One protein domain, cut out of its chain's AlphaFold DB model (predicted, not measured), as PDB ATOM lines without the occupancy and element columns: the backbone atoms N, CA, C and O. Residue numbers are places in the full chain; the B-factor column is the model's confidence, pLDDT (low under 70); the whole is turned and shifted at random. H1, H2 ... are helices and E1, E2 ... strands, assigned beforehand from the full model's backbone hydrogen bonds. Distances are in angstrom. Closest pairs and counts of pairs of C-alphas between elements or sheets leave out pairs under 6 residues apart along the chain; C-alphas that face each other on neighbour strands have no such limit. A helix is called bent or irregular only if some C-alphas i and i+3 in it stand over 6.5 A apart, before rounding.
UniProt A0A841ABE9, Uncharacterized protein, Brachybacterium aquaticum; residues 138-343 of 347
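This is residues 138 to 343 of the 347 residues of an uncharacterized protein of Brachybacterium aquaticum (UniProt A0A841ABE9). Two lobes stand side by side, each a twisted, curled antiparallel sheet with a helix on one face: E1, E4, E3 and E2 with H2 in the first, E5, E9, E8, E7 and E6 curled round H3 in the second. The two sheets are partly face to face, a loose sandwich whose lobes come together most closely at E3 and E5, while the small H1 lies far out, its centre 23.0 A from the mean of the C-alphas. The printed part has 206 residues, with three named helices and nine named strands in the order E1 H1 H2 E2 E3 E4 E5 H3 E6 E7 E8 E9; the class is mixed, and under half of the residues, 96, are in named elements. The whole is compact, with a radius of gyration of the C-alphas of 16.8 A, and spans 45 by 40 by 28 A.

The first sheet holds E1, residues 138 to 140, E4, residues 224 to 232, E3, residues 205 to 215, and E2, residues 189 to 194, in the order E1 - E4 - E3 - E2. In it N 138 and O 230 of E1 and E4 are 3.0 A apart, N 210 and O 229 of E3 and E4 2.8 A, and N 192 and O 207 of E2 and E3 2.8 A, within hydrogen-bond range. E2, E3 and E4 form a meander, each strand the antiparallel neighbour of the one before, and E3 bends by 57 degrees at residue 211. H1, residues 147 to 150, is not on this sheet. H2, residues 161 to 172, is on it, two layers, at a height over the sheet of 7.9 A; it only just lies over E3, with 3 of its 12 C-alphas there, and runs across the strands, at 87 degrees to E3 on the local plane. The closest C-alphas of H2 and E2 are those of Gly 169 and Gly 194, 6.8 A apart. The second sheet holds E5, residues 248 to 254, E9, residues 335 to 342, E8, residues 320 to 330, E7, residues 309 to 315, and E6, residues 292 to 297, in that order, and is strongly twisted. The closest C-alphas of E3 and E5 are those of Val 214 and Ser 249, 4.4 A apart. Within hydrogen-bond range are N 251 and O 339 of E5 and E9 at 2.9 A, N 340 and O 324 of E9 and E8 at 2.8 A, N 323 and O 311 of E8 and E7 at 2.8 A, and N 312 and O 296 of E7 and E6 at 2.8 A. E6 to E9 form a second meander, and E8 bends by 60 degrees at residue 327. This sheet curls round H3, residues 266 to 277, again two layers; the closest C-alphas of H3 and E6 are those of Glu 270 and Val 295, 5.2 A apart. Every O i to N i+4 pair is within hydrogen-bond range in H3, 6 of 8 are in H2, and H1 is too short for such a pair.

E1 begins at C-alpha 138, (5.857, -26.448, 24.605). H2 is 17.5 A from first to last C-alpha and irregular, but only just: C-alphas 168 and 171 are 6.7 A apart. E3 is 29.4 A long, E4 24.8 A and E5 19.9 A. H3 begins at C-alpha 266, (-9.696, -44.658, 32.030), and is 16.3 A long. E7 is 19.7 A long, E8 28.0 A and E9 22.7 A, ending at C-alpha 342, (-13.650, -25.697, 29.227).

The C-alphas of Ala 202 and Asp 317, the two farthest apart, are 50.1 A apart. The printed part has no cut. The long links are H2 to E2, E4 to E5, E5 to H3, H3 to E6 and E6 to E7. The mean pLDDT of the printed part is 88.0; residues 146 to 155, 331, 333 and 343 are under 70.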
ATOM      1  N   LEU A 138       5.342 -27.440  23.661       90.62
ATOM      2  CA  LEU A 138       5.857 -26.448  24.605       90.62
ATOM      3  C   LEU A 138       4.780 -25.380  24.827       90.62
ATOM      4  O   LEU A 138       4.412 -24.675  23.888       90.62
ATOM      5  N   LEU A 139       4.283 -25.256  26.059       91.81
ATOM      6  CA  LEU A 139       3.331 -24.214  26.453       91.81
ATOM      7  C   LEU A 139       4.089 -23.054  27.112       91.81
ATOM      8  O   LEU A 139       4.684 -23.226  28.174       91.81
ATOM      9  N   VAL A 140       4.054 -21.874  26.492       92.25
ATOM     10  CA  VAL A 140       4.726 -20.660  26.979       92.25
ATOM     11  C   VAL A 140       3.684 -19.639  27.427       92.25
ATOM     12  O   VAL A 140       2.845 -19.200  26.637       92.25
ATOM     13  N   THR A 141       3.729 -19.287  28.713       90.12
ATOM     14  CA  THR A 141       2.691 -18.500  29.402       90.12
ATOM     15  C   THR A 141       3.175 -17.130  29.875       90.12
ATOM     16  O   THR A 141       2.363 -16.218  30.012       90.12
ATOM     17  N   ASP A 142       4.486 -16.953  30.062       89.44
ATOM     18  CA  ASP A 142       5.121 -15.635  30.095       89.44
ATOM     19  C   ASP A 142       5.549 -15.257  28.670       89.44
ATOM     20  O   ASP A 142       6.518 -15.782  28.126       89.44
ATOM     21  N   LEU A 143       4.791 -14.354  28.048       88.94
ATOM     22  CA  LEU A 143       5.109 -13.783  26.734       88.94
ATOM     23  C   LEU A 143       5.979 -12.509  26.855       88.94
ATOM     24  O   LEU A 143       6.306 -11.857  25.851       88.94
ATOM     25  N   GLY A 144       6.303 -12.101  28.088       82.38
ATOM     26  CA  GLY A 144       6.958 -10.848  28.466       82.38
ATOM     27  C   GLY A 144       6.151  -9.586  28.144       82.38
ATOM     28  O   GLY A 144       6.723  -8.497  28.111       82.38
ATOM     29  N   ILE A 145       4.878  -9.722  27.749       78.12
ATOM     30  CA  ILE A 145       4.039  -8.607  27.282       78.12
ATOM     31  C   ILE A 145       3.596  -7.810  28.502       78.12
ATOM     32  O   ILE A 145       3.046  -8.365  29.450       78.12
ATOM     33  N   THR A 146       3.840  -6.506  28.482       67.88
ATOM     34  CA  THR A 146       3.409  -5.608  29.555       67.88
ATOM     35  C   THR A 146       1.945  -5.194  29.377       67.88
ATOM     36  O   THR A 146       1.478  -5.011  28.254       67.88
ATOM     37  N   GLU A 147       1.226  -4.957  30.480       60.19
ATOM     38  CA  GLU A 147      -0.156  -4.432  30.451       60.19
ATOM     39  C   GLU A 147      -0.271  -3.108  29.660       60.19
ATOM     40  O   GLU A 147      -1.322  -2.778  29.106       60.19
ATOM     41  N   GLU A 148       0.823  -2.338  29.583       54.81
ATOM     42  CA  GLU A 148       0.915  -1.111  28.786       54.81
ATOM     43  C   GLU A 148       1.003  -1.384  27.268       54.81
ATOM     44  O   GLU A 148       0.508  -0.570  26.487       54.81
ATOM     45  N   GLU A 149       1.590  -2.506  26.827       58.22
ATOM     46  CA  GLU A 149       1.596  -2.929  25.413       58.22
ATOM     47  C   GLU A 149       0.210  -3.422  24.970       58.22
ATOM     48  O   GLU A 149      -0.251  -3.029  23.898       58.22
ATOM     49  N   ASP A 150      -0.460  -4.218  25.809       53.16
ATOM     50  CA  ASP A 150      -1.822  -4.731  25.593       53.16
ATOM     51  C   ASP A 150      -2.825  -3.568  25.417       53.16
ATOM     52  O   ASP A 150      -3.464  -3.400  24.377       53.16
ATOM     53  N   THR A 151      -2.869  -2.657  26.393       50.00
ATOM     54  CA  THR A 151      -3.921  -1.626  26.476       50.00
ATOM     55  C   THR A 151      -3.716  -0.380  25.598       50.00
ATOM     56  O   THR A 151      -4.584   0.500  25.573       50.00
ATOM     57  N   THR A 152      -2.600  -0.267  24.866       52.12
ATOM     58  CA  THR A 152      -2.273   0.932  24.057       52.12
ATOM     59  C   THR A 152      -2.706   0.826  22.582       52.12
ATOM     60  O   THR A 152      -2.763   1.847  21.884       52.12
ATOM     61  N   GLY A 153      -3.042  -0.373  22.087       53.44
ATOM     62  CA  GLY A 153      -3.460  -0.617  20.699       53.44
ATOM     63  C   GLY A 153      -4.979  -0.725  20.503       53.44
ATOM     64  O   GLY A 153      -5.653  -1.461  21.206       53.44
ATOM     65  N   ASP A 154      -5.532  -0.046  19.489       56.22
ATOM     66  CA  ASP A 154      -6.925  -0.237  19.028       56.22
ATOM     67  C   ASP A 154      -6.975  -1.374  17.977       56.22
ATOM     68  O   ASP A 154      -7.289  -1.158  16.802       56.22
ATOM     69  N   GLY A 155      -6.525  -2.569  18.377       64.50
ATOM     70  CA  GLY A 155      -6.335  -3.752  17.524       64.50
ATOM     71  C   GLY A 155      -5.748  -4.947  18.297       64.50
ATOM     72  O   GLY A 155      -5.353  -4.771  19.447       64.50
ATOM     73  N   PRO A 156      -5.701  -6.155  17.705       79.56
ATOM     74  CA  PRO A 156      -5.242  -7.359  18.398       79.56
ATOM     75  C   PRO A 156      -3.735  -7.329  18.681       79.56
ATOM     76  O   PRO A 156      -2.955  -6.755  17.917       79.56
ATOM     77  N   ILE A 157      -3.327  -7.986  19.769       86.75
ATOM     78  CA  ILE A 157      -1.923  -8.104  20.180       86.75
ATOM     79  C   ILE A 157      -1.177  -9.022  19.199       86.75
ATOM     80  O   ILE A 157      -1.697 -10.066  18.803       86.75
ATOM     81  N   VAL A 158       0.050  -8.654  18.822       90.56
ATOM     82  CA  VAL A 158       0.887  -9.408  17.874       90.56
ATOM     83  C   VAL A 158       2.272  -9.668  18.469       90.56
ATOM     84  O   VAL A 158       2.944  -8.750  18.937       90.56
ATOM     85  N   LEU A 159       2.713 -10.925  18.418       92.06
ATOM     86  CA  LEU A 159       4.089 -11.340  18.681       92.06
ATOM     87  C   LEU A 159       4.908 -11.263  17.387       92.06
ATOM     88  O   LEU A 159       4.747 -12.086  16.487       92.06
ATOM     89  N   GLU A 160       5.811 -10.288  17.315       93.50
ATOM     90  CA  GLU A 160       6.792 -10.151  16.229       93.50
ATOM     91  C   GLU A 160       7.725 -11.375  16.125       93.50
ATOM     92  O   GLU A 160       8.028 -12.021  17.133       93.50
ATOM     93  N   ASN A 161       8.228 -11.662  14.918       93.56
ATOM     94  CA  ASN A 161       9.041 -12.848  14.602       93.56
ATOM     95  C   ASN A 161      10.183 -13.108  15.601       93.56
ATOM     96  O   ASN A 161      10.298 -14.216  16.119       93.56
ATOM     97  N   ASP A 162      11.000 -12.088  15.892       92.31
ATOM     98  CA  ASP A 162      12.161 -12.189  16.792       92.31
ATOM     99  C   ASP A 162      11.750 -12.576  18.225       92.31
ATOM    100  O   ASP A 162      12.469 -13.296  18.919       92.31
ATOM    101  N   ARG A 163      10.570 -12.116  18.666       93.50
ATOM    102  CA  ARG A 163      10.005 -12.396  19.994       93.50
ATOM    103  C   ARG A 163       9.461 -13.819  20.054       93.50
ATOM    104  O   ARG A 163       9.765 -14.542  20.995       93.50
ATOM    105  N   LEU A 164       8.715 -14.239  19.032       93.62
ATOM    106  CA  LEU A 164       8.204 -15.607  18.919       93.62
ATOM    107  C   LEU A 164       9.344 -16.637  18.830       93.62
ATOM    108  O   LEU A 164       9.266 -17.700  19.443       93.62
ATOM    109  N   ALA A 165      10.426 -16.289  18.127       93.25
ATOM    110  CA  ALA A 165      11.635 -17.098  18.046       93.25
ATOM    111  C   ALA A 165      12.350 -17.219  19.402       93.25
ATOM    112  O   ALA A 165      12.745 -18.322  19.769       93.25
ATOM    113  N   ALA A 166      12.468 -16.130  20.173       92.88
ATOM    114  CA  ALA A 166      13.034 -16.180  21.524       92.88
ATOM    115  C   ALA A 166      12.222 -17.100  22.457       92.88
ATOM    116  O   ALA A 166      12.801 -17.975  23.092       92.88
ATOM    117  N   LEU A 167      10.885 -16.995  22.455       93.44
ATOM    118  CA  LEU A 167      10.009 -17.838  23.290       93.44
ATOM    119  C   LEU A 167      10.177 -19.350  23.027       93.44
ATOM    120  O   LEU A 167      10.028 -20.144  23.953       93.44
ATOM    121  N   LEU A 168      10.505 -19.753  21.792       92.00
ATOM    122  CA  LEU A 168      10.824 -21.146  21.454       92.00
ATOM    123  C   LEU A 168      12.307 -21.494  21.666       92.00
ATOM    124  O   LEU A 168      12.616 -22.639  21.971       92.00
ATOM    125  N   GLY A 169      13.229 -20.550  21.467       89.56
ATOM    126  CA  GLY A 169      14.676 -20.792  21.474       89.56
ATOM    127  C   GLY A 169      15.335 -20.732  22.852       89.56
ATOM    128  O   GLY A 169      16.239 -21.526  23.128       89.56
ATOM    129  N   ASP A 170      14.864 -19.843  23.729       90.06
ATOM    130  CA  ASP A 170      15.432 -19.606  25.062       90.06
ATOM    131  C   ASP A 170      15.429 -20.860  25.966       90.06
ATOM    132  O   ASP A 170      16.466 -21.113  26.588       90.06
ATOM    133  N   PRO A 171      14.375 -21.712  26.006       86.50
ATOM    134  CA  PRO A 171      14.392 -22.959  26.785       86.50
ATOM    135  C   PRO A 171      15.515 -23.928  26.392       86.50
ATOM    136  O   PRO A 171      16.025 -24.656  27.242       86.50
ATOM    137  N   PHE A 172      15.932 -23.915  25.122       85.00
ATOM    138  CA  PHE A 172      17.019 -24.747  24.593       85.00
ATOM    139  C   PHE A 172      18.354 -23.993  24.472       85.00
ATOM    140  O   PHE A 172      19.346 -24.562  24.016       85.00
ATOM    141  N   GLY A 173      18.399 -22.703  24.828       83.75
ATOM    142  CA  GLY A 173      19.574 -21.844  24.659       83.75
ATOM    143  C   GLY A 173      20.042 -21.687  23.205       83.75
ATOM    144  O   GLY A 173      21.246 -21.539  22.975       83.75
ATOM    145  N   SER A 174      19.127 -21.752  22.229       84.75
ATOM    146  CA  SER A 174      19.451 -21.787  20.794       84.75
ATOM    147  C   SER A 174      18.769 -20.688  19.972       84.75
ATOM    148  O   SER A 174      17.794 -20.072  20.394       84.75
ATOM    149  N   THR A 175      19.277 -20.460  18.759       84.69
ATOM    150  CA  THR A 175      18.671 -19.553  17.780       84.69
ATOM    151  C   THR A 175      17.590 -20.277  16.980       84.69
ATOM    152  O   THR A 175      17.873 -21.233  16.258       84.69
ATOM    153  N   VAL A 176      16.367 -19.763  17.065       91.06
ATOM    154  CA  VAL A 176      15.198 -20.152  16.264       91.06
ATOM    155  C   VAL A 176      14.962 -19.109  15.169       91.06
ATOM    156  O   VAL A 176      15.294 -17.937  15.348       91.06
ATOM    157  N   GLU A 177      14.350 -19.508  14.054       90.75
ATOM    158  CA  GLU A 177      13.788 -18.573  13.068       90.75
ATOM    159  C   GLU A 177      12.277 -18.822  12.921       90.75
ATOM    160  O   GLU A 177      11.855 -19.945  12.653       90.75
ATOM    161  N   CYS A 178      11.452 -17.781  13.084       93.81
ATOM    162  CA  CYS A 178      10.006 -17.825  12.835       93.81
ATOM    163  C   CYS A 178       9.659 -17.057  11.553       93.81
ATOM    164  O   CYS A 178      10.166 -15.956  11.330       93.81
ATOM    165  N   ALA A 179       8.804 -17.631  10.705       89.94
ATOM    166  CA  ALA A 179       8.528 -17.130   9.358       89.94
ATOM    167  C   ALA A 179       7.601 -15.903   9.342       89.94
ATOM    168  O   ALA A 179       7.840 -14.959   8.587       89.94
ATOM    169  N   GLU A 180       6.572 -15.890  10.190       92.25
ATOM    170  CA  GLU A 180       5.553 -14.835  10.258       92.25
ATOM    171  C   GLU A 180       5.276 -14.440  11.727       92.25
ATOM    172  O   GLU A 180       5.507 -15.249  12.633       92.25
ATOM    173  N   PRO A 181       4.811 -13.210  12.006       92.75
ATOM    174  CA  PRO A 181       4.408 -12.818  13.353       92.75
ATOM    175  C   PRO A 181       3.090 -13.507  13.746       92.75
ATOM    176  O   PRO A 181       2.234 -13.757  12.896       92.75
ATOM    177  N   LEU A 182       2.905 -13.797  15.037       94.19
ATOM    178  CA  LEU A 182       1.713 -14.475  15.559       94.19
ATOM    179  C   LEU A 182       0.748 -13.471  16.206       94.19
ATOM    180  O   LEU A 182       1.061 -12.877  17.235       94.19
ATOM    181  N   THR A 183      -0.448 -13.317  15.640       93.19
ATOM    182  CA  THR A 183      -1.561 -12.623  16.309       93.19
ATOM    183  C   THR A 183      -2.064 -13.463  17.484       93.19
ATOM    184  O   THR A 183      -2.301 -14.658  17.327       93.19
ATOM    185  N   LEU A 184      -2.285 -12.856  18.651       90.00
ATOM    186  CA  LEU A 184      -2.818 -13.534  19.844       90.00
ATOM    187  C   LEU A 184      -4.356 -13.615  19.839       90.00
ATOM    188  O   LEU A 184      -5.020 -13.296  20.824       90.00
ATOM    189  N   GLU A 185      -4.919 -14.057  18.713       86.94
ATOM    190  CA  GLU A 185      -6.335 -14.404  18.546       86.94
ATOM    191  C   GLU A 185      -6.449 -15.915  18.294       86.94
ATOM    192  O   GLU A 185      -5.713 -16.463  17.472       86.94
ATOM    193  N   THR A 186      -7.358 -16.604  18.988       79.56
ATOM    194  CA  THR A 186      -7.454 -18.073  18.968       79.56
ATOM    195  C   THR A 186      -7.628 -18.648  17.559       79.56
ATOM    196  O   THR A 186      -8.445 -18.162  16.776       79.56
ATOM    197  N   GLY A 187      -6.873 -19.703  17.241       80.06
ATOM    198  CA  GLY A 187      -6.814 -20.279  15.892       80.06
ATOM    199  C   GLY A 187      -5.871 -19.542  14.929       80.06
ATOM    200  O   GLY A 187      -5.762 -19.931  13.769       80.06
ATOM    201  N   SER A 188      -5.166 -18.503  15.392       89.75
ATOM    202  CA  SER A 188      -3.986 -17.975  14.699       89.75
ATOM    203  C   SER A 188      -2.793 -18.905  14.915       89.75
ATOM    204  O   SER A 188      -2.545 -19.355  16.038       89.75
ATOM    205  N   THR A 189      -2.030 -19.150  13.851       93.00
ATOM    206  CA  THR A 189      -0.816 -19.973  13.875       93.00
ATOM    207  C   THR A 189       0.333 -19.301  13.121       93.00
ATOM    208  O   THR A 189       0.109 -18.482  12.230       93.00
ATOM    209  N   SER A 190       1.576 -19.641  13.472       93.62
ATOM    210  CA  SER A 190       2.784 -19.263  12.726       93.62
ATOM    211  C   SER A 190       3.801 -20.408  12.703       93.62
ATOM    212  O   SER A 190       3.895 -21.186  13.650       93.62
ATOM    213  N   GLY A 191       4.559 -20.526  11.610       94.00
ATOM    214  CA  GLY A 191       5.610 -21.531  11.448       94.00
ATOM    215  C   GLY A 191       6.979 -21.038  11.925       94.00
ATOM    216  O   GLY A 191       7.412 -19.944  11.560       94.00
ATOM    217  N   CYS A 192       7.688 -21.875  12.677       94.12
ATOM    218  CA  CYS A 192       9.063 -21.656  13.126       94.12
ATOM    219  C   CYS A 192       9.949 -22.875  12.819       94.12
ATOM    220  O   CYS A 192       9.453 -23.972  12.570       94.12
ATOM    221  N   VAL A 193      11.270 -22.696  12.856       92.88
ATOM    222  CA  VAL A 193      12.261 -23.778  12.754       92.88
ATOM    223  C   VAL A 193      13.200 -23.697  13.952       92.88
ATOM    224  O   VAL A 193      13.792 -22.647  14.212       92.88
ATOM    225  N   GLY A 194      13.317 -24.798  14.693       88.69
ATOM    226  CA  GLY A 194      13.965 -24.825  16.001       88.69
ATOM    227  C   GLY A 194      14.468 -26.209  16.420       88.69
ATOM    228  O   GLY A 194      14.254 -27.192  15.699       88.69
ATOM    229  N   PRO A 195      15.191 -26.283  17.551       85.75
ATOM    230  CA  PRO A 195      15.641 -27.542  18.147       85.75
ATOM    231  C   PRO A 195      14.463 -28.348  18.709       85.75
ATOM    232  O   PRO A 195      13.333 -27.865  18.757       85.75
ATOM    233  N   THR A 196      14.717 -29.586  19.135       78.69
ATOM    234  CA  THR A 196      13.697 -30.465  19.749       78.69
ATOM    235  C   THR A 196      14.099 -31.047  21.101       78.69
ATOM    236  O   THR A 196      13.256 -31.668  21.750       78.69
ATOM    237  N   SER A 197      15.345 -30.851  21.537       75.69
ATOM    238  CA  SER A 197      15.857 -31.254  22.849       75.69
ATOM    239  C   SER A 197      16.966 -30.303  23.314       75.69
ATOM    240  O   SER A 197      17.480 -29.495  22.541       75.69
ATOM    241  N   LEU A 198      17.344 -30.401  24.592       74.44
ATOM    242  CA  LEU A 198      18.474 -29.656  25.160       74.44
ATOM    243  C   LEU A 198      19.831 -30.148  24.614       74.44
ATOM    244  O   LEU A 198      20.799 -29.390  24.584       74.44
ATOM    245  N   ASP A 199      19.897 -31.412  24.183       76.12
ATOM    246  CA  ASP A 199      21.114 -32.070  23.696       76.12
ATOM    247  C   ASP A 199      21.393 -31.812  22.204       76.12
ATOM    248  O   ASP A 199      22.559 -31.717  21.814       76.12
ATOM    249  N   ASP A 200      20.350 -31.661  21.375       74.69
ATOM    250  CA  ASP A 200      20.468 -31.211  19.981       74.69
ATOM    251  C   ASP A 200      19.833 -29.830  19.799       74.69
ATOM    252  O   ASP A 200      18.652 -29.664  19.482       74.69
ATOM    253  N   THR A 201      20.676 -28.815  19.987       75.06
ATOM    254  CA  THR A 201      20.320 -27.404  19.835       75.06
ATOM    255  C   THR A 201      20.265 -26.938  18.377       75.06
ATOM    256  O   THR A 201      19.973 -25.763  18.134       75.06
ATOM    257  N   ALA A 202      20.518 -27.795  17.381       73.00
ATOM    258  CA  ALA A 202      20.441 -27.388  15.980       73.00
ATOM    259  C   ALA A 202      18.975 -27.168  15.537       73.00
ATOM    260  O   ALA A 202      18.133 -28.040  15.759       73.00
ATOM    261  N   PRO A 203      18.644 -26.050  14.853       73.00
ATOM    262  CA  PRO A 203      17.293 -25.794  14.355       73.00
ATOM    263  C   PRO A 203      16.977 -26.693  13.149       73.00
ATOM    264  O   PRO A 203      17.183 -26.319  11.993       73.00
ATOM    265  N   THR A 204      16.535 -27.919  13.430       76.56
ATOM    266  CA  THR A 204      16.368 -29.009  12.450       76.56
ATOM    267  C   THR A 204      14.919 -29.442  12.242       76.56
ATOM    268  O   THR A 204      14.637 -30.116  11.247       76.56
ATOM    269  N   ARG A 205      13.994 -29.066  13.136       84.94
ATOM    270  CA  ARG A 205      12.572 -29.434  13.054       84.94
ATOM    271  C   ARG A 205      11.711 -28.192  12.851       84.94
ATOM    272  O   ARG A 205      11.946 -27.138  13.442       84.94
ATOM    273  N   GLU A 206      10.694 -28.342  12.015       91.50
ATOM    274  CA  GLU A 206       9.598 -27.384  11.905       91.50
ATOM    275  C   GLU A 206       8.751 -27.430  13.189       91.50
ATOM    276  O   GLU A 206       8.545 -28.493  13.778       91.50
ATOM    277  N   TRP A 207       8.253 -26.276  13.611       93.25
ATOM    278  CA  TRP A 207       7.340 -26.079  14.733       93.25
ATOM    279  C   TRP A 207       6.194 -25.170  14.283       93.25
ATOM    280  O   TRP A 207       6.401 -24.259  13.482       93.25
ATOM    281  N   VAL A 208       4.999 -25.377  14.827       94.38
ATOM    282  CA  VAL A 208       3.848 -24.487  14.652       94.38
ATOM    283  C   VAL A 208       3.504 -23.873  16.001       94.38
ATOM    284  O   VAL A 208       3.160 -24.577  16.944       94.38
ATOM    285  N   ALA A 209       3.616 -22.553  16.091       95.00
ATOM    286  CA  ALA A 209       3.186 -21.763  17.231       95.00
ATOM    287  C   ALA A 209       1.695 -21.444  17.087       95.00
ATOM    288  O   ALA A 209       1.303 -20.842  16.088       95.00
ATOM    289  N   SER A 210       0.878 -21.820  18.068       94.25
ATOM    290  CA  SER A 210      -0.573 -21.596  18.079       94.25
ATOM    291  C   SER A 210      -0.959 -20.649  19.213       94.25
ATOM    292  O   SER A 210      -0.528 -20.844  20.353       94.25
ATOM    293  N   ALA A 211      -1.790 -19.646  18.925       93.06
ATOM    294  CA  ALA A 211      -2.353 -18.770  19.952       93.06
ATOM    295  C   ALA A 211      -3.443 -19.509  20.749       93.06
ATOM    296  O   ALA A 211      -4.454 -19.946  20.186       93.06
ATOM    297  N   VAL A 212      -3.232 -19.640  22.059       93.38
ATOM    298  CA  VAL A 212      -4.096 -20.377  22.998       93.38
ATOM    299  C   VAL A 212      -4.418 -19.526  24.227       93.38
ATOM    300  O   VAL A 212      -3.791 -18.491  24.464       93.38
ATOM    301  N   TYR A 213      -5.380 -19.973  25.031       92.94
ATOM    302  CA  TYR A 213      -5.671 -19.384  26.334       92.94
ATOM    303  C   TYR A 213      -5.197 -20.278  27.472       92.94
ATOM    304  O   TYR A 213      -5.203 -21.504  27.366       92.94
ATOM    305  N   VAL A 214      -4.839 -19.653  28.588       93.44
ATOM    306  CA  VAL A 214      -4.638 -20.306  29.886       93.44
ATOM    307  C   VAL A 214      -5.376 -19.519  30.977       93.44
ATOM    308  O   VAL A 214      -5.696 -18.344  30.755       93.44
ATOM    309  N   PRO A 215      -5.665 -20.118  32.146       91.94
ATOM    310  CA  PRO A 215      -6.266 -19.396  33.266       91.94
ATOM    311  C   PRO A 215      -5.461 -18.152  33.675       91.94
ATOM    312  O   PRO A 215      -4.223 -18.124  33.596       91.94
ATOM    313  N   HIS A 216      -6.177 -17.111  34.104       90.31
ATOM    314  CA  HIS A 216      -5.569 -15.948  34.748       90.31
ATOM    315  C   HIS A 216      -4.936 -16.357  36.090       90.31
ATOM    316  O   HIS A 216      -5.462 -17.229  36.774       90.31
ATOM    317  N   GLU A 217      -3.815 -15.742  36.482       86.19
ATOM    318  CA  GLU A 217      -3.067 -16.162  37.681       86.19
ATOM    319  C   GLU A 217      -3.837 -15.946  38.998       86.19
ATOM    320  O   GLU A 217      -3.702 -16.746  39.917       86.19
ATOM    321  N   ASP A 218      -4.709 -14.933  39.049       86.81
ATOM    322  CA  ASP A 218      -5.634 -14.691  40.171       86.81
ATOM    323  C   ASP A 218      -6.831 -15.672  40.248       86.81
ATOM    324  O   ASP A 218      -7.560 -15.631  41.236       86.81
ATOM    325  N   GLY A 219      -7.073 -16.522  39.235       85.81
ATOM    326  CA  GLY A 219      -8.197 -17.476  39.206       85.81
ATOM    327  C   GLY A 219      -9.140 -17.355  37.998       85.81
ATOM    328  O   GLY A 219      -9.096 -16.397  37.221       85.81
ATOM    329  N   PHE A 220     -10.021 -18.348  37.821       86.75
ATOM    330  CA  PHE A 220     -10.925 -18.445  36.662       86.75
ATOM    331  C   PHE A 220     -11.961 -17.311  36.571       86.75
ATOM    332  O   PHE A 220     -12.430 -16.993  35.478       86.75
ATOM    333  N   GLU A 221     -12.334 -16.677  37.685       85.56
ATOM    334  CA  GLU A 221     -13.262 -15.539  37.697       85.56
ATOM    335  C   GLU A 221     -12.641 -14.249  37.139       85.56
ATOM    336  O   GLU A 221     -13.371 -13.343  36.725       85.56
ATOM    337  N   HIS A 222     -11.307 -14.191  37.072       86.38
ATOM    338  CA  HIS A 222     -10.555 -13.169  36.342       86.38
ATOM    339  C   HIS A 222     -10.448 -13.490  34.836       86.38
ATOM    340  O   HIS A 222     -10.008 -12.649  34.051       86.38
ATOM    341  N   GLY A 223     -10.922 -14.666  34.410       86.50
ATOM    342  CA  GLY A 223     -10.972 -15.102  33.021       86.50
ATOM    343  C   GLY A 223      -9.680 -15.777  32.566       86.50
ATOM    344  O   GLY A 223      -9.155 -16.674  33.226       86.50
ATOM    345  N   TYR A 224      -9.190 -15.360  31.400       88.69
ATOM    346  CA  TYR A 224      -8.101 -16.023  30.690       88.69
ATOM    347  C   TYR A 224      -7.053 -15.019  30.217       88.69
ATOM    348  O   TYR A 224      -7.379 -13.875  29.897       88.69
ATOM    349  N   ARG A 225      -5.809 -15.484  30.104       89.75
ATOM    350  CA  ARG A 225      -4.695 -14.753  29.488       89.75
ATOM    351  C   ARG A 225      -4.194 -15.494  28.249       89.75
ATOM    352  O   ARG A 225      -4.265 -16.724  28.180       89.75
ATOM    353  N   SER A 226      -3.704 -14.744  27.267       91.50
ATOM    354  CA  SER A 226      -3.132 -15.307  26.042       91.50
ATOM    355  C   SER A 226      -1.787 -15.980  26.317       91.50
ATOM    356  O   SER A 226      -0.948 -15.444  27.038       91.50
ATOM    357  N   ALA A 227      -1.577 -17.135  25.699       93.19
ATOM    358  CA  ALA A 227      -0.354 -17.926  25.752       93.19
ATOM    359  C   ALA A 227      -0.042 -18.495  24.356       93.19
ATOM    360  O   ALA A 227      -0.856 -18.398  23.430       93.19
ATOM    361  N   VAL A 228       1.136 -19.099  24.194       94.19
ATOM    362  CA  VAL A 228       1.534 -19.763  22.943       94.19
ATOM    363  C   VAL A 228       1.810 -21.235  23.205       94.19
ATOM    364  O   VAL A 228       2.619 -21.577  24.065       94.19
ATOM    365  N   LEU A 229       1.158 -22.103  22.435       94.06
ATOM    366  CA  LEU A 229       1.453 -23.531  22.388       94.06
ATOM    367  C   LEU A 229       2.222 -23.827  21.099       94.06
ATOM    368  O   LEU A 229       1.671 -23.705  20.006       94.06
ATOM    369  N   PHE A 230       3.488 -24.215  21.221       93.31
ATOM    370  CA  PHE A 230       4.278 -24.713  20.099       93.31
ATOM    371  C   PHE A 230       4.090 -26.230  19.965       93.31
ATOM    372  O   PHE A 230       4.215 -26.945  20.959       93.31
ATOM    373  N   SER A 231       3.844 -26.726  18.749       91.88
ATOM    374  CA  SER A 231       3.791 -28.157  18.408       91.88
ATOM    375  C   SER A 231       4.751 -28.501  17.263       91.88
ATOM    376  O   SER A 231       4.883 -27.737  16.308       91.88
ATOM    377  N   THR A 232       5.453 -29.636  17.324       88.75
ATOM    378  CA  THR A 232       6.411 -30.015  16.261       88.75
ATOM    379  C   THR A 232       5.733 -30.480  14.972       88.75
ATOM    380  O   THR A 232       4.874 -31.358  15.001       88.75
ATOM    381  N   GLY A 233       6.218 -29.996  13.829       81.69
ATOM    382  CA  GLY A 233       5.908 -30.462  12.471       81.69
ATOM    383  C   GLY A 233       4.553 -30.022  11.912       81.69
ATOM    384  O   GLY A 233       4.448 -29.754  10.717       81.69
ATOM    385  N   VAL A 234       3.525 -29.928  12.751       78.62
ATOM    386  CA  VAL A 234       2.160 -29.532  12.376       78.62
ATOM    387  C   VAL A 234       1.495 -28.727  13.495       78.62
ATOM    388  O   VAL A 234       1.934 -28.765  14.644       78.62
ATOM    389  N   GLU A 235       0.412 -28.022  13.158       81.31
ATOM    390  CA  GLU A 235      -0.620 -27.623  14.127       81.31
ATOM    391  C   GLU A 235      -1.152 -28.877  14.846       81.31
ATOM    392  O   GLU A 235      -1.042 -29.980  14.300       81.31
ATOM    393  N   LEU A 236      -1.728 -28.734  16.049       81.50
ATOM    394  CA  LEU A 236      -2.282 -29.869  16.794       81.50
ATOM    395  C   LEU A 236      -3.121 -30.790  15.882       81.50
ATOM    396  O   LEU A 236      -4.038 -30.303  15.210       81.50
ATOM    397  N   PRO A 237      -2.841 -32.109  15.856       80.06
ATOM    398  CA  PRO A 237      -3.610 -33.073  15.080       80.06
ATOM    399  C   PRO A 237      -5.119 -32.921  15.290       80.06
ATOM    400  O   PRO A 237      -5.573 -32.562  16.373       80.06
ATOM    401  N   ALA A 238      -5.921 -33.241  14.272       80.12
ATOM    402  CA  ALA A 238      -7.369 -32.994  14.292       80.12
ATOM    403  C   ALA A 238      -8.117 -33.662  15.469       80.12
ATOM    404  O   ALA A 238      -9.196 -33.209  15.838       80.12
ATOM    405  N   GLY A 239      -7.555 -34.720  16.066       80.06
ATOM    406  CA  GLY A 239      -8.080 -35.340  17.287       80.06
ATOM    407  C   GLY A 239      -7.859 -34.519  18.564       80.06
ATOM    408  O   GLY A 239      -8.537 -34.769  19.547       80.06
ATOM    409  N   ALA A 240      -6.940 -33.549  18.557       84.38
ATOM    410  CA  ALA A 240      -6.605 -32.665  19.675       84.38
ATOM    411  C   ALA A 240      -6.893 -31.173  19.396       84.38
ATOM    412  O   ALA A 240      -6.703 -30.330  20.274       84.38
ATOM    413  N   SER A 241      -7.432 -30.824  18.220       85.44
ATOM    414  CA  SER A 241      -7.817 -29.447  17.849       85.44
ATOM    415  C   SER A 241      -8.992 -28.868  18.664       85.44
ATOM    416  O   SER A 241      -9.522 -27.807  18.337       85.44
ATOM    417  N   ALA A 242      -9.451 -29.569  19.704       86.44
ATOM    418  CA  ALA A 242     -10.309 -29.018  20.751       86.44
ATOM    419  C   ALA A 242      -9.538 -28.077  21.697       86.44
ATOM    420  O   ALA A 242     -10.112 -27.128  22.220       86.44
ATOM    421  N   LEU A 243      -8.231 -28.301  21.875       88.38
ATOM    422  CA  LEU A 243      -7.380 -27.545  22.801       88.38
ATOM    423  C   LEU A 243      -7.033 -26.130  22.312       88.38
ATOM    424  O   LEU A 243      -6.680 -25.268  23.108       88.38
ATOM    425  N   THR A 244      -7.167 -25.868  21.013       86.88
ATOM    426  CA  THR A 244      -6.960 -24.551  20.385       86.88
ATOM    427  C   THR A 244      -8.279 -23.799  20.143       86.88
ATOM    428  O   THR A 244      -8.361 -22.978  19.232       86.88
ATOM    429  N   GLN A 245      -9.333 -24.066  20.930       84.31
ATOM    430  CA  GLN A 245     -10.646 -23.409  20.809       84.31
ATOM    431  C   GLN A 245     -10.858 -22.321  21.873       84.31
ATOM    432  O   GLN A 245     -10.419 -22.444  23.010       84.31
ATOM    433  N   GLY A 246     -11.550 -21.236  21.506       76.62
ATOM    434  CA  GLY A 246     -11.626 -20.000  22.308       76.62
ATOM    435  C   GLY A 246     -12.410 -20.074  23.626       76.62
ATOM    436  O   GLY A 246     -12.462 -19.082  24.345       76.62
ATOM    437  N   ASN A 247     -13.026 -21.216  23.939       82.50
ATOM    438  CA  ASN A 247     -13.701 -21.520  25.206       82.50
ATOM    439  C   ASN A 247     -12.940 -22.560  26.056       82.50
ATOM    440  O   ASN A 247     -13.495 -23.072  27.029       82.50
ATOM    441  N   VAL A 248     -11.704 -22.897  25.674       91.00
ATOM    442  CA  VAL A 248     -10.839 -23.866  26.354       91.00
ATOM    443  C   VAL A 248      -9.576 -23.159  26.841       91.00
ATOM    444  O   VAL A 248      -8.937 -22.412  26.101       91.00
ATOM    445  N   SER A 249      -9.221 -23.399  28.100       93.12
ATOM    446  CA  SER A 249      -8.038 -22.842  28.758       93.12
ATOM    447  C   SER A 249      -7.090 -23.962  29.178       93.12
ATOM    448  O   SER A 249      -7.531 -24.971  29.720       93.12
ATOM    449  N   LEU A 250      -5.799 -23.832  28.876       94.50
ATOM    450  CA  LEU A 250      -4.846 -24.933  29.021       94.50
ATOM    451  C   LEU A 250      -4.113 -24.920  30.366       94.50
ATOM    452  O   LEU A 250      -3.649 -23.884  30.844       94.50
ATOM    453  N   THR A 251      -3.929 -26.116  30.911       94.56
ATOM    454  CA  THR A 251      -2.861 -26.458  31.851       94.56
ATOM    455  C   THR A 251      -2.242 -27.799  31.438       94.56
ATOM    456  O   THR A 251      -2.693 -28.436  30.488       94.56
ATOM    457  N   GLY A 252      -1.188 -28.239  32.110       92.69
ATOM    458  CA  GLY A 252      -0.542 -29.522  31.861       92.69
ATOM    459  C   GLY A 252       0.642 -29.738  32.790       92.69
ATOM    460  O   GLY A 252       1.106 -28.794  33.431       92.69
ATOM    461  N   VAL A 253       1.141 -30.968  32.860       91.88
ATOM    462  CA  VAL A 253       2.298 -31.320  33.694       91.88
ATOM    463  C   VAL A 253       3.092 -32.458  33.054       91.88
ATOM    464  O   VAL A 253       2.504 -33.420  32.558       91.88
ATOM    465  N   GLY A 254       4.423 -32.358  33.081       90.88
ATOM    466  CA  GLY A 254       5.317 -33.483  32.799       90.88
ATOM    467  C   GLY A 254       5.332 -34.448  33.987       90.88
ATOM    468  O   GLY A 254       5.509 -34.030  35.129       90.88
ATOM    469  N   MET A 255       5.113 -35.736  33.729       88.94
ATOM    470  CA  MET A 255       5.043 -36.794  34.750       88.94
ATOM    471  C   MET A 255       6.259 -37.728  34.717       88.94
ATOM    472  O   MET A 255       6.554 -38.397  35.708       88.94
ATOM    473  N   GLY A 256       6.972 -37.762  33.591       89.00
ATOM    474  CA  GLY A 256       8.242 -38.464  33.432       89.00
ATOM    475  C   GLY A 256       8.359 -39.152  32.074       89.00
ATOM    476  O   GLY A 256       7.377 -39.648  31.534       89.00
ATOM    477  N   SER A 257       9.569 -39.248  31.530       85.88
ATOM    478  CA  SER A 257       9.898 -39.913  30.251       85.88
ATOM    479  C   SER A 257       9.320 -41.327  30.018       85.88
ATOM    480  O   SER A 257       9.212 -41.741  28.866       85.88
ATOM    481  N   MET A 258       8.939 -42.065  31.071       89.00
ATOM    482  CA  MET A 258       8.311 -43.400  30.989       89.00
ATOM    483  C   MET A 258       6.772 -43.394  31.071       89.00
ATOM    484  O   MET A 258       6.151 -44.443  30.897       89.00
ATOM    485  N   PHE A 259       6.140 -42.255  31.359       91.38
ATOM    486  CA  PHE A 259       4.682 -42.127  31.360       91.38
ATOM    487  C   PHE A 259       4.148 -42.244  29.919       91.38
ATOM    488  O   PHE A 259       4.805 -41.800  28.981       91.38
ATOM    489  N   GLY A 260       3.009 -42.907  29.697       88.00
ATOM    490  CA  GLY A 260       2.527 -43.166  28.330       88.00
ATOM    491  C   GLY A 260       3.468 -44.027  27.462       88.00
ATOM    492  O   GLY A 260       3.468 -43.922  26.228       88.00
ATOM    493  N   ALA A 261       4.315 -44.857  28.086       89.56
ATOM    494  CA  ALA A 261       5.058 -45.920  27.401       89.56
ATOM    495  C   ALA A 261       4.168 -47.142  27.087       89.56
ATOM    496  O   ALA A 261       4.424 -47.860  26.123       89.56
ATOM    497  N   GLU A 262       3.107 -47.337  27.873       92.00
ATOM    498  CA  GLU A 262       1.971 -48.221  27.599       92.00
ATOM    499  C   GLU A 262       0.680 -47.369  27.635       92.00
ATOM    500  O   GLU A 262       0.668 -46.344  28.329       92.00
ATOM    501  N   PRO A 263      -0.393 -47.732  26.901       93.38
ATOM    502  CA  PRO A 263      -1.664 -47.003  26.943       93.38
ATOM    503  C   PRO A 263      -2.307 -47.038  28.334       93.38
ATOM    504  O   PRO A 263      -2.361 -48.093  28.968       93.38
ATOM    505  N   LEU A 264      -2.841 -45.901  28.779       96.31
ATOM    506  CA  LEU A 264      -3.526 -45.760  30.064       96.31
ATOM    507  C   LEU A 264      -4.975 -46.244  29.963       96.31
ATOM    508  O   LEU A 264      -5.687 -45.917  29.007       96.31
ATOM    509  N   SER A 265      -5.453 -46.953  30.983       97.44
ATOM    510  CA  SER A 265      -6.892 -47.148  31.188       97.44
ATOM    511  C   SER A 265      -7.585 -45.843  31.610       97.44
ATOM    512  O   SER A 265      -6.928 -44.876  31.999       97.44
ATOM    513  N   ALA A 266      -8.922 -45.808  31.557       97.44
ATOM    514  CA  ALA A 266      -9.696 -44.658  32.030       97.44
ATOM    515  C   ALA A 266      -9.401 -44.343  33.512       97.44
ATOM    516  O   ALA A 266      -9.133 -43.196  33.843       97.44
ATOM    517  N   GLU A 267      -9.340 -45.366  34.372       97.44
ATOM    518  CA  GLU A 267      -9.057 -45.231  35.814       97.44
ATOM    519  C   GLU A 267      -7.652 -44.640  36.085       97.44
ATOM    520  O   GLU A 267      -7.458 -43.873  37.026       97.44
ATOM    521  N   GLU A 268      -6.661 -44.949  35.240       97.56
ATOM    522  CA  GLU A 268      -5.305 -44.377  35.329       97.56
ATOM    523  C   GLU A 268      -5.235 -42.949  34.765       97.56
ATOM    524  O   GLU A 268      -4.514 -42.103  35.299       97.56
ATOM    525  N   LEU A 269      -6.001 -42.662  33.707       97.56
ATOM    526  CA  LEU A 269      -6.126 -41.323  33.134       97.56
ATOM    527  C   LEU A 269      -6.865 -40.364  34.081       97.56
ATOM    528  O   LEU A 269      -6.501 -39.191  34.157       97.56
ATOM    529  N   GLU A 270      -7.860 -40.850  34.826       97.94
ATOM    530  CA  GLU A 270      -8.585 -40.105  35.863       97.94
ATOM    531  C   GLU A 270      -7.641 -39.615  36.965       97.94
ATOM    532  O   GLU A 270      -7.561 -38.407  37.204       97.94
ATOM    533  N   GLU A 271      -6.875 -40.523  37.580       97.62
ATOM    534  CA  GLU A 271      -5.899 -40.190  38.628       97.62
ATOM    535  C   GLU A 271      -4.816 -39.238  38.093       97.62
ATOM    536  O   GLU A 271      -4.532 -38.214  38.713       97.62
ATOM    537  N   ALA A 272      -4.261 -39.502  36.904       97.12
ATOM    538  CA  ALA A 272      -3.248 -38.639  36.291       97.12
ATOM    539  C   ALA A 272      -3.790 -37.239  35.930       97.12
ATOM    540  O   ALA A 272      -3.094 -36.228  36.087       97.12
ATOM    541  N   THR A 273      -5.046 -37.139  35.487       97.50
ATOM    542  CA  THR A 273      -5.702 -35.851  35.202       97.50
ATOM    543  C   THR A 273      -6.008 -35.095  36.494       97.50
ATOM    544  O   THR A 273      -5.748 -33.894  36.575       97.50
ATOM    545  N   PHE A 274      -6.483 -35.781  37.537       97.69
ATOM    546  CA  PHE A 274      -6.708 -35.179  38.851       97.69
ATOM    547  C   PHE A 274      -5.394 -34.700  39.489       97.69
ATOM    548  O   PHE A 274      -5.325 -33.572  39.983       97.69
ATOM    549  N   GLN A 275      -4.319 -35.488  39.381       96.50
ATOM    550  CA  GLN A 275      -2.965 -35.080  39.763       96.50
ATOM    551  C   GLN A 275      -2.497 -33.857  38.956       96.50
ATOM    552  O   GLN A 275      -1.854 -32.974  39.515       96.50
ATOM    553  N   THR A 276      -2.841 -33.756  37.667       95.88
ATOM    554  CA  THR A 276      -2.514 -32.576  36.843       95.88
ATOM    555  C   THR A 276      -3.215 -31.313  37.350       95.88
ATOM    556  O   THR A 276      -2.567 -30.281  37.504       95.88
ATOM    557  N   LEU A 277      -4.515 -31.392  37.661       96.50
ATOM    558  CA  LEU A 277      -5.290 -30.258  38.190       96.50
ATOM    559  C   LEU A 277      -4.838 -29.833  39.598       96.50
ATOM    560  O   LEU A 277      -4.902 -28.653  39.933       96.50
ATOM    561  N   THR A 278      -4.356 -30.777  40.409       96.25
ATOM    562  CA  THR A 278      -3.931 -30.548  41.803       96.25
ATOM    563  C   THR A 278      -2.415 -30.362  41.983       96.25
ATOM    564  O   THR A 278      -1.934 -30.312  43.113       96.25
ATOM    565  N   SER A 279      -1.643 -30.232  40.895       94.19
ATOM    566  CA  SER A 279      -0.180 -30.083  40.952       94.19
ATOM    567  C   SER A 279       0.286 -28.625  40.980       94.19
ATOM    568  O   SER A 279       0.119 -27.884  40.009       94.19
ATOM    569  N   ASP A 280       1.033 -28.270  42.029       91.19
ATOM    570  CA  ASP A 280       1.837 -27.036  42.122       91.19
ATOM    571  C   ASP A 280       2.885 -26.898  40.994       91.19
ATOM    572  O   ASP A 280       3.429 -25.818  40.772       91.19
ATOM    573  N   ASN A 281       3.208 -28.000  40.303       89.31
ATOM    574  CA  ASN A 281       4.261 -28.084  39.284       89.31
ATOM    575  C   ASN A 281       3.706 -28.054  37.846       89.31
ATOM    576  O   ASN A 281       4.454 -28.292  36.899       89.31
ATOM    577  N   ALA A 282       2.403 -27.822  37.665       90.62
ATOM    578  CA  ALA A 282       1.810 -27.667  36.342       90.62
ATOM    579  C   ALA A 282       2.294 -26.373  35.650       90.62
ATOM    580  O   ALA A 282       2.573 -25.374  36.313       90.62
ATOM    581  N   TYR A 283       2.327 -26.349  34.310       88.06
ATOM    582  CA  TYR A 283       2.715 -25.161  33.520       88.06
ATOM    583  C   TYR A 283       1.830 -23.932  33.805       88.06
ATOM    584  O   TYR A 283       2.269 -22.794  33.629       88.06
ATOM    585  N   VAL A 284       0.594 -24.168  34.259       92.12
ATOM    586  CA  VAL A 284      -0.246 -23.191  34.962       92.12
ATOM    587  C   VAL A 284      -0.910 -23.913  36.136       92.12
ATOM    588  O   VAL A 284      -1.833 -24.694  35.900       92.12
ATOM    589  N   PRO A 285      -0.464 -23.710  37.388       92.81
ATOM    590  CA  PRO A 285      -1.102 -24.327  38.545       92.81
ATOM    591  C   PRO A 285      -2.559 -23.871  38.663       92.81
ATOM    592  O   PRO A 285      -2.830 -22.674  38.695       92.81
ATOM    593  N   VAL A 286      -3.493 -24.826  38.719       94.19
ATOM    594  CA  VAL A 286      -4.937 -24.562  38.896       94.19
ATOM    595  C   VAL A 286      -5.486 -25.119  40.214       94.19
ATOM    596  O   VAL A 286      -6.687 -25.028  40.462       94.19
ATOM    597  N   ALA A 287      -4.622 -25.674  41.069       93.44
ATOM    598  CA  ALA A 287      -4.999 -26.363  42.304       93.44
ATOM    599  C   ALA A 287      -5.760 -25.457  43.289       93.44
ATOM    600  O   ALA A 287      -6.799 -25.855  43.802       93.44
ATOM    601  N   ASP A 288      -5.288 -24.221  43.485       91.31
ATOM    602  CA  ASP A 288      -5.937 -23.211  44.337       91.31
ATOM    603  C   ASP A 288      -7.075 -22.443  43.623       91.31
ATOM    604  O   ASP A 288      -7.755 -21.629  44.248       91.31
ATOM    605  N   MET A 289      -7.298 -22.667  42.319       90.69
ATOM    606  CA  MET A 289      -8.286 -21.914  41.524       90.69
ATOM    607  C   MET A 289      -9.709 -22.494  41.594       90.69
ATOM    608  O   MET A 289     -10.662 -21.805  41.227       90.69
ATOM    609  N   ALA A 290      -9.868 -23.746  42.034       90.38
ATOM    610  CA  ALA A 290     -11.162 -24.370  42.308       90.38
ATOM    611  C   ALA A 290     -11.003 -25.555  43.278       90.38
ATOM    612  O   ALA A 290      -9.982 -26.236  43.268       90.38
ATOM    613  N   ASP A 291     -12.029 -25.845  44.086       93.00
ATOM    614  CA  ASP A 291     -12.027 -26.966  45.041       93.00
ATOM    615  C   ASP A 291     -12.201 -28.336  44.334       93.00
ATOM    616  O   ASP A 291     -13.245 -28.981  44.471       93.00
ATOM    617  N   TRP A 292     -11.215 -28.779  43.547       95.19
ATOM    618  CA  TRP A 292     -11.252 -30.055  42.812       95.19
ATOM    619  C   TRP A 292     -11.384 -31.265  43.756       95.19
ATOM    620  O   TRP A 292     -10.585 -31.427  44.681       95.19
ATOM    621  N   THR A 293     -12.344 -32.162  43.499       97.06
ATOM    622  CA  THR A 293     -12.565 -33.373  44.324       97.06
ATOM    623  C   THR A 293     -12.390 -34.703  43.598       97.06
ATOM    624  O   THR A 293     -12.322 -35.737  44.262       97.06
ATOM    625  N   GLY A 294     -12.309 -34.700  42.267       96.31
ATOM    626  CA  GLY A 294     -12.063 -35.898  41.464       96.31
ATOM    627  C   GLY A 294     -12.204 -35.635  39.967       96.31
ATOM    628  O   GLY A 294     -12.600 -34.542  39.556       96.31
ATOM    629  N   VAL A 295     -11.894 -36.647  39.158       98.12
ATOM    630  CA  VAL A 295     -12.095 -36.665  37.702       98.12
ATOM    631  C   VAL A 295     -12.758 -37.989  37.308       98.12
ATOM    632  O   VAL A 295     -12.552 -39.006  37.966       98.12
ATOM    633  N   THR A 296     -13.557 -37.982  36.244       97.25
ATOM    634  CA  THR A 296     -14.062 -39.185  35.562       97.25
ATOM    635  C   THR A 296     -13.840 -39.047  34.056       97.25
ATOM    636  O   THR A 296     -14.141 -37.986  33.508       97.25
ATOM    637  N   CYS A 297     -13.334 -40.077  33.379       97.44
ATOM    638  CA  CYS A 297     -13.031 -40.077  31.941       97.44
ATOM    639  C   CYS A 297     -13.904 -41.092  31.184       97.44
ATOM    640  O   CYS A 297     -14.228 -42.154  31.713       97.44
ATOM    641  N   GLU A 298     -14.307 -40.780  29.946       92.75
ATOM    642  CA  GLU A 298     -15.172 -41.690  29.168       92.75
ATOM    643  C   GLU A 298     -14.425 -42.927  28.632       92.75
ATOM    644  O   GLU A 298     -15.010 -44.008  28.545       92.75
ATOM    645  N   ASP A 299     -13.138 -42.776  28.308       95.19
ATOM    646  CA  ASP A 299     -12.268 -43.790  27.701       95.19
ATOM    647  C   ASP A 299     -10.834 -43.712  28.281       95.19
ATOM    648  O   ASP A 299     -10.501 -42.817  29.060       95.19
ATOM    649  N   GLY A 300      -9.978 -44.673  27.914       95.00
ATOM    650  CA  GLY A 300      -8.529 -44.621  28.168       95.00
ATOM    651  C   GLY A 300      -7.759 -43.822  27.104       95.00
ATOM    652  O   GLY A 300      -8.339 -43.353  26.127       95.00
ATOM    653  N   MET A 301      -6.437 -43.703  27.265       95.00
ATOM    654  CA  MET A 301      -5.561 -42.926  26.375       95.00
ATOM    655  C   MET A 301      -4.388 -43.753  25.841       95.00
ATOM    656  O   MET A 301      -3.557 -44.235  26.609       95.00
ATOM    657  N   ASP A 302      -4.266 -43.832  24.516       91.69
ATOM    658  CA  ASP A 302      -3.032 -44.246  23.844       91.69
ATOM    659  C   ASP A 302      -2.174 -43.002  23.539       91.69
ATOM    660  O   ASP A 302      -2.699 -41.948  23.185       91.69
ATOM    661  N   PHE A 303      -0.856 -43.108  23.708       89.12
ATOM    662  CA  PHE A 303       0.096 -42.008  23.503       89.12
ATOM    663  C   PHE A 303       0.706 -41.997  22.093       89.12
ATOM    664  O   PHE A 303       1.373 -41.024  21.731       89.12
ATOM    665  N   ASP A 304       0.481 -43.043  21.289       85.31
ATOM    666  CA  ASP A 304       0.776 -43.012  19.852       85.31
ATOM    667  C   ASP A 304      -0.353 -42.328  19.048       85.31
ATOM    668  O   ASP A 304      -0.075 -41.679  18.036       85.31
ATOM    669  N   ASP A 305      -1.604 -42.378  19.527       83.44
ATOM    670  CA  ASP A 305      -2.743 -41.638  18.961       83.44
ATOM    671  C   ASP A 305      -2.900 -40.260  19.641       83.44
ATOM    672  O   ASP A 305      -3.584 -40.105  20.650       83.44
ATOM    673  N   PHE A 306      -2.292 -39.215  19.064       83.88
ATOM    674  CA  PHE A 306      -2.392 -37.839  19.579       83.88
ATOM    675  C   PHE A 306      -3.811 -37.253  19.388       83.88
ATOM    676  O   PHE A 306      -4.110 -36.570  18.399       83.88
ATOM    677  N   ALA A 307      -4.694 -37.533  20.345       89.19
ATOM    678  CA  ALA A 307      -6.086 -37.093  20.393       89.19
ATOM    679  C   ALA A 307      -6.510 -36.725  21.827       89.19
ATOM    680  O   ALA A 307      -5.860 -37.119  22.794       89.19
ATOM    681  N   THR A 308      -7.600 -35.966  21.972       92.38
ATOM    682  CA  THR A 308      -8.201 -35.689  23.284       92.38
ATOM    683  C   THR A 308      -9.193 -36.770  23.691       92.38
ATOM    684  O   THR A 308     -10.101 -37.087  22.922       92.38
ATOM    685  N   VAL A 309      -9.074 -37.238  24.931       95.56
ATOM    686  CA  VAL A 309     -10.120 -37.956  25.665       95.56
ATOM    687  C   VAL A 309     -11.010 -36.943  26.388       95.56
ATOM    688  O   VAL A 309     -10.533 -35.911  26.875       95.56
ATOM    689  N   ASP A 310     -12.304 -37.242  26.458       95.31
ATOM    690  CA  ASP A 310     -13.290 -36.445  27.180       95.31
ATOM    691  C   ASP A 310     -13.359 -36.892  28.648       95.31
ATOM    692  O   ASP A 310     -13.586 -38.068  28.947       95.31
ATOM    693  N   CYS A 311     -13.168 -35.944  29.569       96.94
ATOM    694  CA  CYS A 311     -13.264 -36.177  31.009       96.94
ATOM    695  C   CYS A 311     -14.067 -35.059  31.693       96.94
ATOM    696  O   CYS A 311     -14.237 -33.965  31.160       96.94
ATOM    697  N   THR A 312     -14.558 -35.313  32.901       96.25
ATOM    698  CA  THR A 312     -15.278 -34.349  33.742       96.25
ATOM    699  C   THR A 312     -14.591 -34.244  35.099       96.25
ATOM    700  O   THR A 312     -14.382 -35.268  35.745       96.25
ATOM    701  N   ALA A 313     -14.274 -33.030  35.550       96.12
ATOM    702  CA  ALA A 313     -13.853 -32.776  36.929       96.12
ATOM    703  C   ALA A 313     -15.063 -32.500  37.835       96.12
ATOM    704  O   ALA A 313     -15.986 -31.784  37.432       96.12
ATOM    705  N   GLU A 314     -15.028 -33.018  39.064       95.38
ATOM    706  CA  GLU A 314     -15.964 -32.676  40.144       95.38
ATOM    707  C   GLU A 314     -15.383 -31.584  41.059       95.38
ATOM    708  O   GLU A 314     -14.175 -31.564  41.321       95.38
ATOM    709  N   LEU A 315     -16.250 -30.713  41.586       93.81
ATOM    710  CA  LEU A 315     -15.922 -29.717  42.611       93.81
ATOM    711  C   LEU A 315     -16.623 -29.996  43.950       93.81
ATOM    712  O   LEU A 315     -17.743 -30.513  43.996       93.81
ATOM    713  N   ALA A 316     -16.015 -29.543  45.051       93.56
ATOM    714  CA  ALA A 316     -16.524 -29.731  46.414       93.56
ATOM    715  C   ALA A 316     -17.894 -29.078  46.701       93.56
ATOM    716  O   ALA A 316     -18.558 -29.449  47.675       93.56
ATOM    717  N   ASP A 317     -18.340 -28.121  45.880       90.56
ATOM    718  CA  ASP A 317     -19.677 -27.517  45.961       90.56
ATOM    719  C   ASP A 317     -20.764 -28.318  45.208       90.56
ATOM    720  O   ASP A 317     -21.956 -28.013  45.331       90.56
ATOM    721  N   GLY A 318     -20.372 -29.367  44.475       89.75
ATOM    722  CA  GLY A 318     -21.225 -30.137  43.568       89.75
ATOM    723  C   GLY A 318     -21.280 -29.580  42.139       89.75
ATOM    724  O   GLY A 318     -22.171 -29.962  41.375       89.75
ATOM    725  N   GLY A 319     -20.382 -28.655  41.789       91.25
ATOM    726  CA  GLY A 319     -20.129 -28.204  40.425       91.25
ATOM    727  C   GLY A 319     -19.344 -29.224  39.592       91.25
ATOM    728  O   GLY A 319     -18.712 -30.140  40.116       91.25
ATOM    729  N   TYR A 320     -19.388 -29.041  38.271       92.25
ATOM    730  CA  TYR A 320     -18.772 -29.928  37.284       92.25
ATOM    731  C   TYR A 320     -18.139 -29.112  36.157       92.25
ATOM    732  O   TYR A 320     -18.754 -28.158  35.675       92.25
ATOM    733  N   TRP A 321     -16.944 -29.503  35.714       93.19
ATOM    734  CA  TRP A 321     -16.219 -28.861  34.609       93.19
ATOM    735  C   TRP A 321     -15.855 -29.886  33.535       93.19
ATOM    736  O   TRP A 321     -15.443 -31.000  33.849       93.19
ATOM    737  N   GLN A 322     -16.009 -29.506  32.266       93.69
ATOM    738  CA  GLN A 322     -15.660 -30.358  31.128       93.69
ATOM    739  C   GLN A 322     -14.181 -30.195  30.770       93.69
ATOM    740  O   GLN A 322     -13.687 -29.074  30.621       93.69
ATOM    741  N   LEU A 323     -13.493 -31.323  30.614       95.81
ATOM    742  CA  LEU A 323     -12.076 -31.415  30.292       95.81
ATOM    743  C   LEU A 323     -11.876 -32.098  28.937       95.81
ATOM    744  O   LEU A 323     -12.569 -33.060  28.599       95.81
ATOM    745  N   LYS A 324     -10.862 -31.644  28.205       95.31
ATOM    746  CA  LYS A 324     -10.278 -32.335  27.052       95.31
ATOM    747  C   LYS A 324      -8.835 -32.675  27.406       95.31
ATOM    748  O   LYS A 324      -8.034 -31.766  27.598       95.31
ATOM    749  N   VAL A 325      -8.503 -33.954  27.534       96.06
ATOM    750  CA  VAL A 325      -7.183 -34.405  28.002       96.06
ATOM    751  C   VAL A 325      -6.430 -35.027  26.835       96.06
ATOM    752  O   VAL A 325      -6.930 -35.981  26.250       96.06
ATOM    753  N   ALA A 326      -5.253 -34.511  26.483       94.00
ATOM    754  CA  ALA A 326      -4.399 -35.051  25.419       94.00
ATOM    755  C   ALA A 326      -3.024 -35.488  25.957       94.00
ATOM    756  O   ALA A 326      -2.547 -34.909  26.941       94.00
ATOM    757  N   PRO A 327      -2.353 -36.452  25.299       91.38
ATOM    758  CA  PRO A 327      -0.971 -36.788  25.614       91.38
ATOM    759  C   PRO A 327      -0.042 -35.614  25.271       91.38
ATOM    760  O   PRO A 327      -0.240 -34.910  24.280       91.38
ATOM    761  N   GLY A 328       1.000 -35.415  26.075       78.56
ATOM    762  CA  GLY A 328       2.015 -34.390  25.851       78.56
ATOM    763  C   GLY A 328       3.424 -34.931  26.052       78.56
ATOM    764  O   GLY A 328       3.824 -35.185  27.185       78.56
ATOM    765  N   THR A 329       4.205 -35.055  24.974       78.00
ATOM    766  CA  THR A 329       5.671 -35.080  25.087       78.00
ATOM    767  C   THR A 329       6.141 -33.638  25.242       78.00
ATOM    768  O   THR A 329       6.109 -32.879  24.271       78.00
ATOM    769  N   PHE A 330       6.556 -33.240  26.438       79.25
ATOM    770  CA  PHE A 330       7.022 -31.879  26.689       79.25
ATOM    771  C   PHE A 330       8.458 -31.661  26.174       79.25
ATOM    772  O   PHE A 330       9.190 -32.600  25.849       79.25
ATOM    773  N   ALA A 331       8.852 -30.394  26.019       66.81
ATOM    774  CA  ALA A 331      10.133 -29.985  25.427       66.81
ATOM    775  C   ALA A 331      11.383 -30.419  26.223       66.81
ATOM    776  O   ALA A 331      12.469 -30.547  25.657       66.81
ATOM    777  N   ASP A 332      11.219 -30.674  27.519       70.75
ATOM    778  CA  ASP A 332      12.206 -31.277  28.425       70.75
ATOM    779  C   ASP A 332      12.389 -32.797  28.213       70.75
ATOM    780  O   ASP A 332      13.343 -33.375  28.735       70.75
ATOM    781  N   ASN A 333      11.577 -33.408  27.339       67.06
ATOM    782  CA  ASN A 333      11.448 -34.840  27.029       67.06
ATOM    783  C   ASN A 333      10.633 -35.667  28.040       67.06
ATOM    784  O   ASN A 333      10.524 -36.884  27.846       67.06
ATOM    785  N   ASP A 334      10.026 -35.062  29.063       84.94
ATOM    786  CA  ASP A 334       9.100 -35.798  29.922       84.94
ATOM    787  C   ASP A 334       7.735 -35.971  29.237       84.94
ATOM    788  O   ASP A 334       7.219 -35.092  28.545       84.94
ATOM    789  N   GLN A 335       7.145 -37.154  29.409       88.94
ATOM    790  CA  GLN A 335       5.780 -37.431  28.978       88.94
ATOM    791  C   GLN A 335       4.812 -36.997  30.079       88.94
ATOM    792  O   GLN A 335       5.133 -37.070  31.267       88.94
ATOM    793  N   GLY A 336       3.619 -36.562  29.698       92.69
ATOM    794  CA  GLY A 336       2.595 -36.102  30.626       92.69
ATOM    795  C   GLY A 336       1.278 -35.800  29.926       92.69
ATOM    796  O   GLY A 336       1.024 -36.301  28.828       92.69
ATOM    797  N   LEU A 337       0.444 -34.975  30.558       94.94
ATOM    798  CA  LEU A 337      -0.878 -34.604  30.049       94.94
ATOM    799  C   LEU A 337      -0.972 -33.100  29.781       94.94
ATOM    800  O   LEU A 337      -0.499 -32.284  30.575       94.94
ATOM    801  N   LEU A 338      -1.641 -32.747  28.682       94.75
ATOM    802  CA  LEU A 338      -2.123 -31.401  28.381       94.75
ATOM    803  C   LEU A 338      -3.650 -31.400  28.563       94.75
ATOM    804  O   LEU A 338      -4.366 -32.119  27.866       94.75
ATOM    805  N   VAL A 339      -4.141 -30.614  29.520       96.00
ATOM    806  CA  VAL A 339      -5.548 -30.566  29.935       96.00
ATOM    807  C   VAL A 339      -6.163 -29.242  29.494       96.00
ATOM    808  O   VAL A 339      -5.812 -28.173  29.996       96.00
ATOM    809  N   GLY A 340      -7.109 -29.317  28.564       95.31
ATOM    810  CA  GLY A 340      -7.990 -28.217  28.206       95.31
ATOM    811  C   GLY A 340      -9.203 -28.167  29.124       95.31
ATOM    812  O   GLY A 340     -10.065 -29.040  29.065       95.31
ATOM    813  N   ILE A 341      -9.275 -27.125  29.945       94.44
ATOM    814  CA  ILE A 341     -10.364 -26.834  30.875       94.44
ATOM    815  C   ILE A 341     -11.371 -25.921  30.162       94.44
ATOM    816  O   ILE A 341     -11.051 -24.769  29.846       94.44
ATOM    817  N   GLY A 342     -12.568 -26.439  29.878       87.25
ATOM    818  CA  GLY A 342     -13.650 -25.697  29.227       87.25
ATOM    819  C   GLY A 342     -14.524 -24.915  30.212       87.25
ATOM    820  O   GLY A 342     -14.714 -25.341  31.351       87.25
ATOM    821  N   SER A 343     -15.094 -23.788  29.772       69.81
ATOM    822  CA  SER A 343     -16.015 -22.977  30.585       69.81
ATOM    823  C   SER A 343     -17.205 -23.797  31.125       69.81
ATOM    824  O   SER A 343     -17.804 -24.569  30.366       69.81
TER     825      SER A 343